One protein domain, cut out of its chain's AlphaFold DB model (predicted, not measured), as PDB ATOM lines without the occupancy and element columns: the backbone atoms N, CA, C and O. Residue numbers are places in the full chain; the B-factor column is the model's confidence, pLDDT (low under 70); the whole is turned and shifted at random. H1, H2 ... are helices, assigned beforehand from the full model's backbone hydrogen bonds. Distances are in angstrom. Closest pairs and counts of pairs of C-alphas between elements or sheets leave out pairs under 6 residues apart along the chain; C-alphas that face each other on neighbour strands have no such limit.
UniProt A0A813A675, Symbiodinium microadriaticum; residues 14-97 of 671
ATOM      1  N   GLU A  14      70.138 131.452 150.677       81.50
ATOM      2  CA  GLU A  14      71.200 130.697 150.002       81.50
ATOM      3  C   GLU A  14      71.136 130.849 148.479       81.50
ATOM      4  O   GLU A  14      72.157 131.097 147.840       81.50
ATOM      5  N   GLU A  15      69.938 130.795 147.894       84.94
ATOM      6  CA  GLU A  15      69.734 131.006 146.460       84.94
ATOM      7  C   GLU A  15      70.030 132.452 146.035       84.94
ATOM      8  O   GLU A  15      70.661 132.675 144.998       84.94
ATOM      9  N   LYS A  16      69.658 133.443 146.860       80.62
ATOM     10  CA  LYS A  16      69.996 134.859 146.619       80.62
ATOM     11  C   LYS A  16      71.504 135.107 146.698       80.62
ATOM     12  O   LYS A  16      72.057 135.781 145.829       80.62
ATOM     13  N   VAL A  17      72.186 134.541 147.698       79.75
ATOM     14  CA  VAL A  17      73.652 134.626 147.835       79.75
ATOM     15  C   VAL A  17      74.334 133.987 146.627       79.75
ATOM     16  O   VAL A  17      75.196 134.620 146.018       79.75
ATOM     17  N   LYS A  18      73.903 132.784 146.235       81.19
ATOM     18  CA  LYS A  18      74.465 132.057 145.094       81.19
ATOM     19  C   LYS A  18      74.280 132.818 143.778       81.19
ATOM     20  O   LYS A  18      75.234 132.952 143.021       81.19
ATOM     21  N   SER A  19      73.104 133.404 143.545       83.00
ATOM     22  CA  SER A  19      72.838 134.220 142.351       83.00
ATOM     23  C   SER A  19      73.755 135.450 142.259       83.00
ATOM     24  O   SER A  19      74.283 135.764 141.189       83.00
ATOM     25  N   VAL A  20      74.005 136.132 143.383       72.12
ATOM     26  CA  VAL A  20      74.930 137.277 143.426       72.12
ATOM     27  C   VAL A  20      76.382 136.821 143.232       72.12
ATOM     28  O   VAL A  20      77.121 137.473 142.495       72.12
ATOM     29  N   GLN A  21      76.796 135.706 143.840       76.50
ATOM     30  CA  GLN A  21      78.144 135.146 143.671       76.50
ATOM     31  C   GLN A  21      78.426 134.737 142.220       76.50
ATOM     32  O   GLN A  21      79.474 135.101 141.685       76.50
ATOM     33  N   GLU A  22      77.474 134.064 141.561       79.19
ATOM     34  CA  GLU A  22      77.575 133.662 140.152       79.19
ATOM     35  C   GLU A  22      77.700 134.878 139.222       79.19
ATOM     36  O   GLU A  22      78.531 134.880 138.316       79.19
ATOM     37  N   ARG A  23      76.947 135.959 139.475       75.00
ATOM     38  CA  ARG A  23      77.025 137.196 138.672       75.00
ATOM     39  C   ARG A  23      78.327 137.980 138.851       75.00
ATOM     40  O   ARG A  23      78.713 138.716 137.946       75.00
ATOM     41  N   PHE A  24      78.977 137.868 140.007       64.06
ATOM     42  CA  PHE A  24      80.233 138.566 140.305       64.06
ATOM     43  C   PHE A  24      81.482 137.690 140.138       64.06
ATOM     44  O   PHE A  24      82.578 138.181 140.413       64.06
ATOM     45  N   GLU A  25      81.330 136.430 139.707       76.81
ATOM     46  CA  GLU A  25      82.413 135.436 139.606       76.81
ATOM     47  C   GLU A  25      83.284 135.392 140.882       76.81
ATOM     48  O   GLU A  25      84.515 135.360 140.828       76.81
ATOM     49  N   SER A  26      82.652 135.485 142.057       60.34
ATOM     50  CA  SER A  26      83.356 135.720 143.322       60.34
ATOM     51  C   SER A  26      82.736 134.937 144.478       60.34
ATOM     52  O   SER A  26      81.689 135.323 144.994       60.34
ATOM     53  N   ASP A  27      83.470 133.944 144.986       67.56
ATOM     54  CA  ASP A  27      83.118 133.139 146.173       67.56
ATOM     55  C   ASP A  27      83.444 133.838 147.510       67.56
ATOM     56  O   ASP A  27      83.509 133.221 148.574       67.56
ATOM     57  N   GLU A  28      83.715 135.142 147.476       62.56
ATOM     58  CA  GLU A  28      84.241 135.856 148.633       62.56
ATOM     59  C   GLU A  28      83.205 135.989 149.779       62.56
ATOM     60  O   GLU A  28      82.066 136.409 149.543       62.56
ATOM     61  N   PRO A  29      83.595 135.739 151.050       59.56
ATOM     62  CA  PRO A  29      82.680 135.707 152.202       59.56
ATOM     63  C   PRO A  29      81.901 137.005 152.454       59.56
ATOM     64  O   PRO A  29      80.820 136.983 153.043       59.56
ATOM     65  N   TRP A  30      82.433 138.151 152.014       68.62
ATOM     66  CA  TRP A  30      81.782 139.451 152.200       68.62
ATOM     67  C   TRP A  30      80.511 139.597 151.353       68.62
ATOM     68  O   TRP A  30      79.625 140.351 151.743       68.62
ATOM     69  N   VAL A  31      80.393 138.872 150.232       66.69
ATOM     70  CA  VAL A  31      79.189 138.885 149.383       66.69
ATOM     71  C   VAL A  31      78.013 138.273 150.145       66.69
ATOM     72  O   VAL A  31      76.947 138.878 150.211       66.69
ATOM     73  N   ALA A  32      78.234 137.138 150.816       69.94
ATOM     74  CA  ALA A  32      77.228 136.495 151.660       69.94
ATOM     75  C   ALA A  32      76.835 137.373 152.860       69.94
ATOM     76  O   ALA A  32      75.656 137.517 153.173       69.94
ATOM     77  N   GLN A  33      77.820 138.020 153.491       63.34
ATOM     78  CA  GLN A  33      77.593 138.917 154.625       63.34
ATOM     79  C   GLN A  33      76.774 140.156 154.230       63.34
ATOM     80  O   GLN A  33      75.910 140.593 154.984       63.34
ATOM     81  N   LEU A  34      77.010 140.701 153.034       62.47
ATOM     82  CA  LEU A  34      76.301 141.868 152.518       62.47
ATOM     83  C   LEU A  34      74.862 141.527 152.094       62.47
ATOM     84  O   LEU A  34      73.944 142.285 152.398       62.47
ATOM     85  N   VAL A  35      74.651 140.374 151.446       74.12
ATOM     86  CA  VAL A  35      73.308 139.889 151.079       74.12
ATOM     87  C   VAL A  35      72.485 139.565 152.332       74.12
ATOM     88  O   VAL A  35      71.313 139.923 152.381       74.12
ATOM     89  N   ALA A  36      73.091 138.984 153.373       70.81
ATOM     90  CA  ALA A  36      72.420 138.721 154.649       70.81
ATOM     91  C   ALA A  36      71.976 140.013 155.363       70.81
ATOM     92  O   ALA A  36      70.821 140.121 155.758       70.81
ATOM     93  N   VAL A  37      72.852 141.024 155.453       65.75
ATOM     94  CA  VAL A  37      72.524 142.322 156.083       65.75
ATOM     95  C   VAL A  37      71.338 143.006 155.400       65.75
ATOM     96  O   VAL A  37      70.499 143.604 156.069       65.75
ATOM     97  N   HIS A  38      71.258 142.925 154.072       65.56
ATOM     98  CA  HIS A  38      70.141 143.513 153.343       65.56
ATOM     99  C   HIS A  38      68.878 142.633 153.369       65.56
ATOM    100  O   HIS A  38      67.784 143.174 153.242       65.56
ATOM    101  N   HIS A  39      68.996 141.308 153.539       72.75
ATOM    102  CA  HIS A  39      67.846 140.394 153.522       72.75
ATOM    103  C   HIS A  39      66.930 140.636 154.724       72.75
ATOM    104  O   HIS A  39      65.708 140.609 154.600       72.75
ATOM    105  N   ASP A  40      67.525 140.967 155.868       66.31
ATOM    106  CA  ASP A  40      66.804 141.293 157.099       66.31
ATOM    107  C   ASP A  40      66.049 142.639 157.025       66.31
ATOM    108  O   ASP A  40      65.260 142.957 157.914       66.31
ATOM    109  N   CYS A  41      66.248 143.428 155.959       62.34
ATOM    110  CA  CYS A  41      65.622 144.740 155.766       62.34
ATOM    111  C   CYS A  41      64.372 144.725 154.854       62.34
ATOM    112  O   CYS A  41      63.815 145.791 154.589       62.34
ATOM    113  N   GLY A  42      63.903 143.552 154.404       63.38
ATOM    114  CA  GLY A  42      62.768 143.400 153.476       63.38
ATOM    115  C   GLY A  42      63.199 143.139 152.026       63.38
ATOM    116  O   GLY A  42      64.381 143.233 151.713       63.38
ATOM    117  N   GLU A  43      62.246 142.749 151.161       61.94
ATOM    118  CA  GLU A  43      62.469 142.272 149.780       61.94
ATOM    119  C   GLU A  43      63.501 143.110 149.007       61.94
ATOM    120  O   GLU A  43      63.217 144.195 148.506       61.94
ATOM    121  N   ILE A  44      64.723 142.582 148.904       61.75
ATOM    122  CA  ILE A  44      65.748 143.142 148.031       61.75
ATOM    123  C   ILE A  44      65.439 142.691 146.607       61.75
ATOM    124  O   ILE A  44      65.490 141.492 146.313       61.75
ATOM    125  N   ASP A  45      65.219 143.648 145.713       80.25
ATOM    126  CA  ASP A  45      65.397 143.405 144.289       80.25
ATOM    127  C   ASP A  45      66.900 143.232 144.010       80.25
ATOM    128  O   ASP A  45      67.701 144.166 144.133       80.25
ATOM    129  N   VAL A  46      67.298 141.998 143.685       74.50
ATOM    130  CA  VAL A  46      68.693 141.624 143.416       74.50
ATOM    131  C   VAL A  46      69.274 142.465 142.272       74.50
ATOM    132  O   VAL A  46      70.462 142.791 142.307       74.50
ATOM    133  N   ASP A  47      68.462 142.872 141.293       73.31
ATOM    134  CA  ASP A  47      68.913 143.691 140.167       73.31
ATOM    135  C   ASP A  47      69.175 145.148 140.584       73.31
ATOM    136  O   ASP A  47      70.182 145.735 140.164       73.31
ATOM    137  N   ASP A  48      68.350 145.720 141.467       76.44
ATOM    138  CA  ASP A  48      68.593 147.054 142.032       76.44
ATOM    139  C   ASP A  48      69.840 147.053 142.929       76.44
ATOM    140  O   ASP A  48      70.717 147.913 142.812       76.44
ATOM    141  N   PHE A  49      70.011 146.016 143.749       73.81
ATOM    142  CA  PHE A  49      71.186 145.864 144.604       73.81
ATOM    143  C   PHE A  49      72.495 145.727 143.807       73.81
ATOM    144  O   PHE A  49      73.491 146.401 144.097       73.81
ATOM    145  N   VAL A  50      72.497 144.906 142.752       75.75
ATOM    146  CA  VAL A  50      73.641 144.766 141.832       75.75
ATOM    147  C   VAL A  50      73.922 146.093 141.115       75.75
ATOM    148  O   VAL A  50      75.088 146.479 140.962       75.75
ATOM    149  N   SER A  51      72.882 146.839 140.739       75.00
ATOM    150  CA  SER A  51      73.011 148.161 140.113       75.00
ATOM    151  C   SER A  51      73.632 149.188 141.065       75.00
ATOM    152  O   SER A  51      74.577 149.889 140.686       75.00
ATOM    153  N   GLN A  52      73.201 149.223 142.327       73.00
ATOM    154  CA  GLN A  52      73.777 150.089 143.359       73.00
ATOM    155  C   GLN A  52      75.248 149.740 143.645       73.00
ATOM    156  O   GLN A  52      76.099 150.634 143.706       73.00
ATOM    157  N   LEU A  53      75.599 148.452 143.730       71.12
ATOM    158  CA  LEU A  53      76.988 148.007 143.909       71.12
ATOM    159  C   LEU A  53      77.890 148.346 142.716       71.12
ATOM    160  O   LEU A  53      79.067 148.694 142.897       71.12
ATOM    161  N   THR A  54      77.343 148.277 141.506       75.94
ATOM    162  CA  THR A  54      78.042 148.647 140.271       75.94
ATOM    163  C   THR A  54      78.278 150.156 140.216       75.94
ATOM    164  O   THR A  54      79.402 150.599 139.961       75.94
ATOM    165  N   LEU A  55      77.273 150.964 140.572       73.69
ATOM    166  CA  LEU A  55      77.392 152.422 140.669       73.69
ATOM    167  C   LEU A  55      78.420 152.848 141.728       73.69
ATOM    168  O   LEU A  55      79.269 153.706 141.455       73.69
ATOM    169  N   LEU A  56      78.427 152.205 142.900       70.38
ATOM    170  CA  LEU A  56      79.411 152.441 143.967       70.38
ATOM    171  C   LEU A  56      80.838 152.012 143.592       70.38
ATOM    172  O   LEU A  56      81.798 152.473 144.210       70.38
ATOM    173  N   SER A  57      80.987 151.163 142.574       70.19
ATOM    174  CA  SER A  57      82.285 150.719 142.056       70.19
ATOM    175  C   SER A  57      82.771 151.549 140.858       70.19
ATOM    176  O   SER A  57      83.903 151.357 140.409       70.19
ATOM    177  N   SER A  58      81.961 152.494 140.363       83.00
ATOM    178  CA  SER A  58      82.323 153.337 139.221       83.00
ATOM    179  C   SER A  58      83.505 154.282 139.531       83.00
ATOM    180  O   SER A  58      83.687 154.733 140.668       83.00
ATOM    181  N   PRO A  59      84.328 154.652 138.529       82.81
ATOM    182  CA  PRO A  59      85.450 155.576 138.731       82.81
ATOM    183  C   PRO A  59      85.032 156.946 139.293       82.81
ATOM    184  O   PRO A  59      85.810 157.603 139.984       82.81
ATOM    185  N   GLN A  60      83.803 157.384 139.005       83.88
ATOM    186  CA  GLN A  60      83.280 158.680 139.434       83.88
ATOM    187  C   GLN A  60      82.907 158.682 140.920       83.88
ATOM    188  O   GLN A  60      83.263 159.619 141.634       83.88
ATOM    189  N   THR A  61      82.268 157.618 141.414       88.50
ATOM    190  CA  THR A  61      81.906 157.497 142.835       88.50
ATOM    191  C   THR A  61      83.134 157.284 143.717       88.50
ATOM    192  O   THR A  61      83.221 157.863 144.800       88.50
ATOM    193  N   ARG A  62      84.156 156.579 143.217       91.69
ATOM    194  CA  ARG A  62      85.443 156.394 143.913       91.69
ATOM    195  C   ARG A  62      86.156 157.703 144.252       91.69
ATOM    196  O   ARG A  62      86.773 157.807 145.309       91.69
ATOM    197  N   ARG A  63      86.029 158.737 143.411       90.12
ATOM    198  CA  ARG A  63      86.609 160.072 143.668       90.12
ATOM    199  C   ARG A  63      85.970 160.797 144.848       90.12
ATOM    200  O   ARG A  63      86.593 161.701 145.408       90.12
ATOM    201  N   LEU A  64      84.743 160.423 145.196       94.56
ATOM    202  CA  LEU A  64      83.979 161.007 146.292       94.56
ATOM    203  C   LEU A  64      84.138 160.227 147.600       94.56
ATOM    204  O   LEU A  64      83.640 160.695 148.621       94.56
ATOM    205  N   GLN A  65      84.845 159.093 147.590       97.00
ATOM    206  CA  GLN A  65      85.019 158.232 148.755       97.00
ATOM    207  C   GLN A  65      86.394 158.405 149.424       97.00
ATOM    208  O   GLN A  65      87.414 158.663 148.774       97.00
ATOM    209  N   ARG A  66      86.433 158.239 150.751       97.75
ATOM    210  CA  ARG A  66      87.668 158.153 151.552       97.75
ATOM    211  C   ARG A  66      88.146 156.712 151.630       97.75
ATOM    212  O   ARG A  66      87.368 155.779 151.468       97.75
ATOM    213  N   CYS A  67      89.431 156.545 151.904       97.81
ATOM    214  CA  CYS A  67      90.058 155.254 152.132       97.81
ATOM    215  C   CYS A  67      89.271 154.414 153.151       97.81
ATOM    216  O   CYS A  67      88.903 154.909 154.213       97.81
ATOM    217  N   ALA A  68      89.084 153.130 152.851       97.88
ATOM    218  CA  ALA A  68      88.389 152.188 153.724       97.88
ATOM    219  C   ALA A  68      89.073 151.978 155.092       97.88
ATOM    220  O   ALA A  68      88.438 151.515 156.030       97.88
ATOM    221  N   THR A  69      90.360 152.316 155.237       96.75
ATOM    222  CA  THR A  69      91.051 152.277 156.540       96.75
ATOM    223  C   THR A  69      90.499 153.365 157.468       96.75
ATOM    224  O   THR A  69      90.529 154.534 157.068       96.75
ATOM    225  N   PRO A  70      90.065 153.023 158.696       94.00
ATOM    226  CA  PRO A  70      89.672 154.008 159.701       94.00
ATOM    227  C   PRO A  70      90.752 155.083 159.888       94.00
ATOM    228  O   PRO A  70      91.945 154.798 159.781       94.00
ATOM    229  N   ASP A  71      90.324 156.328 160.091       93.12
ATOM    230  CA  ASP A  71      91.177 157.505 160.323       93.12
ATOM    231  C   ASP A  71      92.104 157.934 159.171       93.12
ATOM    232  O   ASP A  71      92.797 158.948 159.276       93.12
ATOM    233  N   CYS A  72      92.105 157.236 158.031       95.81
ATOM    234  CA  CYS A  72      92.871 157.655 156.860       95.81
ATOM    235  C   CYS A  72      92.176 158.835 156.155       95.81
ATOM    236  O   CYS A  72      91.079 158.672 155.609       95.81
ATOM    237  N   PRO A  73      92.794 160.033 156.075       96.56
ATOM    238  CA  PRO A  73      92.123 161.194 155.509       96.56
ATOM    239  C   PRO A  73      92.118 161.232 153.979       96.56
ATOM    240  O   PRO A  73      91.542 162.149 153.397       96.56
ATOM    241  N   TYR A  74      92.759 160.269 153.322       97.69
ATOM    242  CA  TYR A  74      92.988 160.283 151.884       97.69
ATOM    243  C   TYR A  74      91.850 159.627 151.094       97.69
ATOM    244  O   TYR A  74      91.138 158.764 151.604       97.69
ATOM    245  N   ARG A  75      91.684 160.040 149.837       97.56
ATOM    246  CA  ARG A  75      90.717 159.478 148.885       97.56
ATOM    247  C   ARG A  75      91.095 158.059 148.472       97.56
ATOM    248  O   ARG A  75      92.274 157.697 148.491       97.56
ATOM    249  N   VAL A  76      90.097 157.274 148.075       97.62
ATOM    250  CA  VAL A  76      90.314 155.976 147.419       97.62
ATOM    251  C   VAL A  76      91.191 156.162 146.182       97.62
ATOM    252  O   VAL A  76      91.073 157.158 145.470       97.62
ATOM    253  N   HIS A  77      92.084 155.209 145.925       96.88
ATOM    254  CA  HIS A  77      92.907 155.221 144.721       96.88
ATOM    255  C   HIS A  77      92.028 155.085 143.464       96.88
ATOM    256  O   HIS A  77      91.076 154.303 143.455       96.88
ATOM    257  N   GLU A  78      92.346 155.811 142.386       95.81
ATOM    258  CA  GLU A  78      91.521 155.799 141.167       95.81
ATOM    259  C   GLU A  78      91.401 154.383 140.572       95.81
ATOM    260  O   GLU A  78      90.299 153.926 140.265       95.81
ATOM    261  N   GLU A  79      92.514 153.646 140.493       95.31
ATOM    262  CA  GLU A  79      92.531 152.266 139.988       95.31
ATOM    263  C   GLU A  79      91.681 151.285 140.817       95.31
ATOM    264  O   GLU A  79      91.830 151.163 142.041       95.31
ATOM    265  N   ALA A  80      90.838 150.508 140.121       94.19
ATOM    266  CA  ALA A  80      90.006 149.431 140.677       94.19
ATOM    267  C   ALA A  80      90.795 148.466 141.576       94.19
ATOM    268  O   ALA A  80      90.323 148.084 142.650       94.19
ATOM    269  N   SER A  81      92.038 148.191 141.170       95.38
ATOM    270  CA  SER A  81      92.992 147.250 141.759       95.38
ATOM    271  C   SER A  81      93.303 147.468 143.244       95.38
ATOM    272  O   SER A  81      93.764 146.539 143.896       95.38
ATOM    273  N   PHE A  82      93.045 148.652 143.806       96.38
ATOM    274  CA  PHE A  82      93.320 148.961 145.216       96.38
ATOM    275  C   PHE A  82      92.138 148.722 146.165       96.38
ATOM    276  O   PHE A  82      92.292 148.963 147.359       96.38
ATOM    277  N   GLY A  83      90.977 148.272 145.676       94.38
ATOM    278  CA  GLY A  83      89.902 147.752 146.534       94.38
ATOM    279  C   GLY A  83      89.305 148.737 147.562       94.38
ATOM    280  O   GLY A  83      88.981 148.373 148.684       94.38
ATOM    281  N   GLY A  84      89.160 150.022 147.234       96.75
ATOM    282  CA  GLY A  84      88.608 150.992 148.201       96.75
ATOM    283  C   GLY A  84      89.645 151.572 149.174       96.75
ATOM    284  O   GLY A  84      89.309 152.355 150.059       96.75
ATOM    285  N   TYR A  85      90.929 151.260 148.999       97.69
ATOM    286  CA  TYR A  85      92.018 151.866 149.766       97.69
ATOM    287  C   TYR A  85      92.739 152.952 148.965       97.69
ATOM    288  O   TYR A  85      92.804 152.904 147.738       97.69
ATOM    289  N   CYS A  86      93.341 153.927 149.652       97.31
ATOM    290  CA  CYS A  86      94.208 154.915 149.000       97.31
ATOM    291  C   CYS A  86      95.558 154.317 148.559       97.31
ATOM    292  O   CYS A  86      96.226 154.859 147.683       97.31
ATOM    293  N   CYS A  87      95.983 153.211 149.187       96.75
ATOM    294  CA  CYS A  87      97.193 152.461 148.852       96.75
ATOM    295  C   CYS A  87      97.176 151.053 149.483       96.75
ATOM    296  O   CYS A  87      96.432 150.794 150.429       96.75
ATOM    297  N   LYS A  88      98.063 150.156 149.024       95.69
ATOM    298  CA  LYS A  88      98.195 148.789 149.575       95.69
ATOM    299  C   LYS A  88      98.599 148.765 151.057       95.69
ATOM    300  O   LYS A  88      98.197 147.864 151.782       95.69
ATOM    301  N   GLN A  89      99.348 149.766 151.525       95.19
ATOM    302  CA  GLN A  89      99.754 149.854 152.931       95.19
ATOM    303  C   GLN A  89      98.557 150.099 153.857       95.19
ATOM    304  O   GLN A  89      98.459 149.483 154.912       95.19
ATOM    305  N   CYS A  90      97.607 150.930 153.426       96.12
ATOM    306  CA  CYS A  90      96.356 151.159 154.143       96.12
ATOM    307  C   CYS A  90      95.500 149.890 154.239       96.12
ATOM    308  O   CYS A  90      94.953 149.614 155.304       96.12
ATOM    309  N   HIS A  91      95.463 149.076 153.180       96.38
ATOM    310  CA  HIS A  91      94.852 147.747 153.243       96.38
ATOM    311  C   HIS A  91      95.524 146.860 154.304       96.38
ATOM    312  O   HIS A  91      94.836 146.277 155.135       96.38
ATOM    313  N   PHE A  92      96.861 146.808 154.349       94.50
ATOM    314  CA  PHE A  92      97.564 146.025 155.372       94.50
ATOM    315  C   PHE A  92      97.302 146.518 156.796       94.50
ATOM    316  O   PHE A  92      97.139 145.689 157.686       94.50
ATOM    317  N   VAL A  93      97.237 147.836 157.012       94.56
ATOM    318  CA  VAL A  93      96.870 148.419 158.313       94.56
ATOM    319  C   VAL A  93      95.443 148.032 158.699       94.56
ATOM    320  O   VAL A  93      95.215 147.673 159.848       94.56
ATOM    321  N   HIS A  94      94.504 148.052 157.747       94.75
ATOM    322  CA  HIS A  94      93.121 147.647 157.998       94.75
ATOM    323  C   HIS A  94      93.048 146.165 158.397       94.75
ATOM    324  O   HIS A  94      92.523 145.844 159.456       94.75
ATOM    325  N   VAL A  95      93.655 145.265 157.616       94.19
ATOM    326  CA  VAL A  95      93.591 143.813 157.868       94.19
ATOM    327  C   VAL A  95      94.368 143.390 159.120       94.19
ATOM    328  O   VAL A  95      93.958 142.473 159.824       94.19
ATOM    329  N   ARG A  96      95.514 144.020 159.414       92.88
ATOM    330  CA  ARG A  96      96.387 143.617 160.538       92.88
ATOM    331  C   ARG A  96      96.118 144.376 161.840       92.88
ATOM    332  O   ARG A  96      96.616 143.943 162.882       92.88
ATOM    333  N   GLY A  97      95.361 145.468 161.776       89.06
ATOM    334  CA  GLY A  97      95.086 146.377 162.882       89.06
ATOM    335  C   GLY A  97      96.155 147.469 163.071       89.06
ATOM    336  O   GLY A  97      97.324 147.291 162.692       89.06
TER     337      GLY A  97
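AT A GLANCE: This is residues 14 to 97 of the 671 residues of a protein of Symbiodinium microadriaticum (UniProt A0A813A675). Two lobes stand at the two ends of the longest axis: a loose group of three helices, in which H2 crosses H1 and H3 starts near H1, and a lobe of loops with H5 at its end. H3 leads out of the first lobe toward the second, with the short H4 after it, and residues 63 to 87, which form no named element, loop through the second lobe before H5. The printed part has 84 residues with five named helices, in the order H1, H2, H3, H4, H5, and no named strand; the class is all helix. The whole is only just loose, close to compact, with a radius of gyration of the C-alphas of 14.3 A, and it spans 37 by 29 by 24 A.

IN THESE COORDINATES: H1, residues 14 to 24, begins with C-alpha 14 at (71.200, 130.697, 150.002) and measures 15.4 A from first to last C-alpha. H2, residues 29 to 39, measures 15.6 A. H3, residues 46 to 56, measures 15.2 A, and its C-alpha 56 is at (79.411, 152.441, 143.967). H4, residues 59 to 62, is 5.2 A long. H5, residues 88 to 96, measures 12.3 A and ends with C-alpha 96 at (96.387, 143.617, 160.538).

HOW THE PARTS SIT: H1 and H2 touch, and their closest C-alphas, those of Val 17 and Ala 32, are 5.6 A apart. They run opposite ways at a steep tilt of 55 degrees. H1 and H3 only just touch, with 3 pairs of C-alphas within 8 A; the closest are those of Lys 16 and Val 46, 7.6 A apart. H1 and H3 run the same way at a steep tilt of 41 degrees. H2 and H3 follow each other in the chain but are apart. H3 and H4 are close but not clearly touching, with the closest C-alphas, those of Leu 55 and Thr 61, 7.1 A apart. H4 is apart from H1, H2 and H5, and H5 is apart from H1, H2 and H3. In H1, H2, H3 and H5, every O i to N i+4 pair is within hydrogen-bond range; H4 is too short for such a pair, and its one O i to N i+3 pair is not within range.

THE WHOLE: The two C-alphas farthest apart are those of Glu 15 and Pro 73, at 38.7 A. The printed part has no cut. The links from H1 to H2 and from H3 to H4 are tight, the link from H2 to H3 is short, and the link from H4 to H5 is long, with 25 residues. The mean pLDDT of the printed part is 82.4, and 17 residues are under 70: residue 24, residues 26 to 34, residues 37 to 38 and residues 40 to 44. The mean pLDDT is 67 in H2 and 95 in H5.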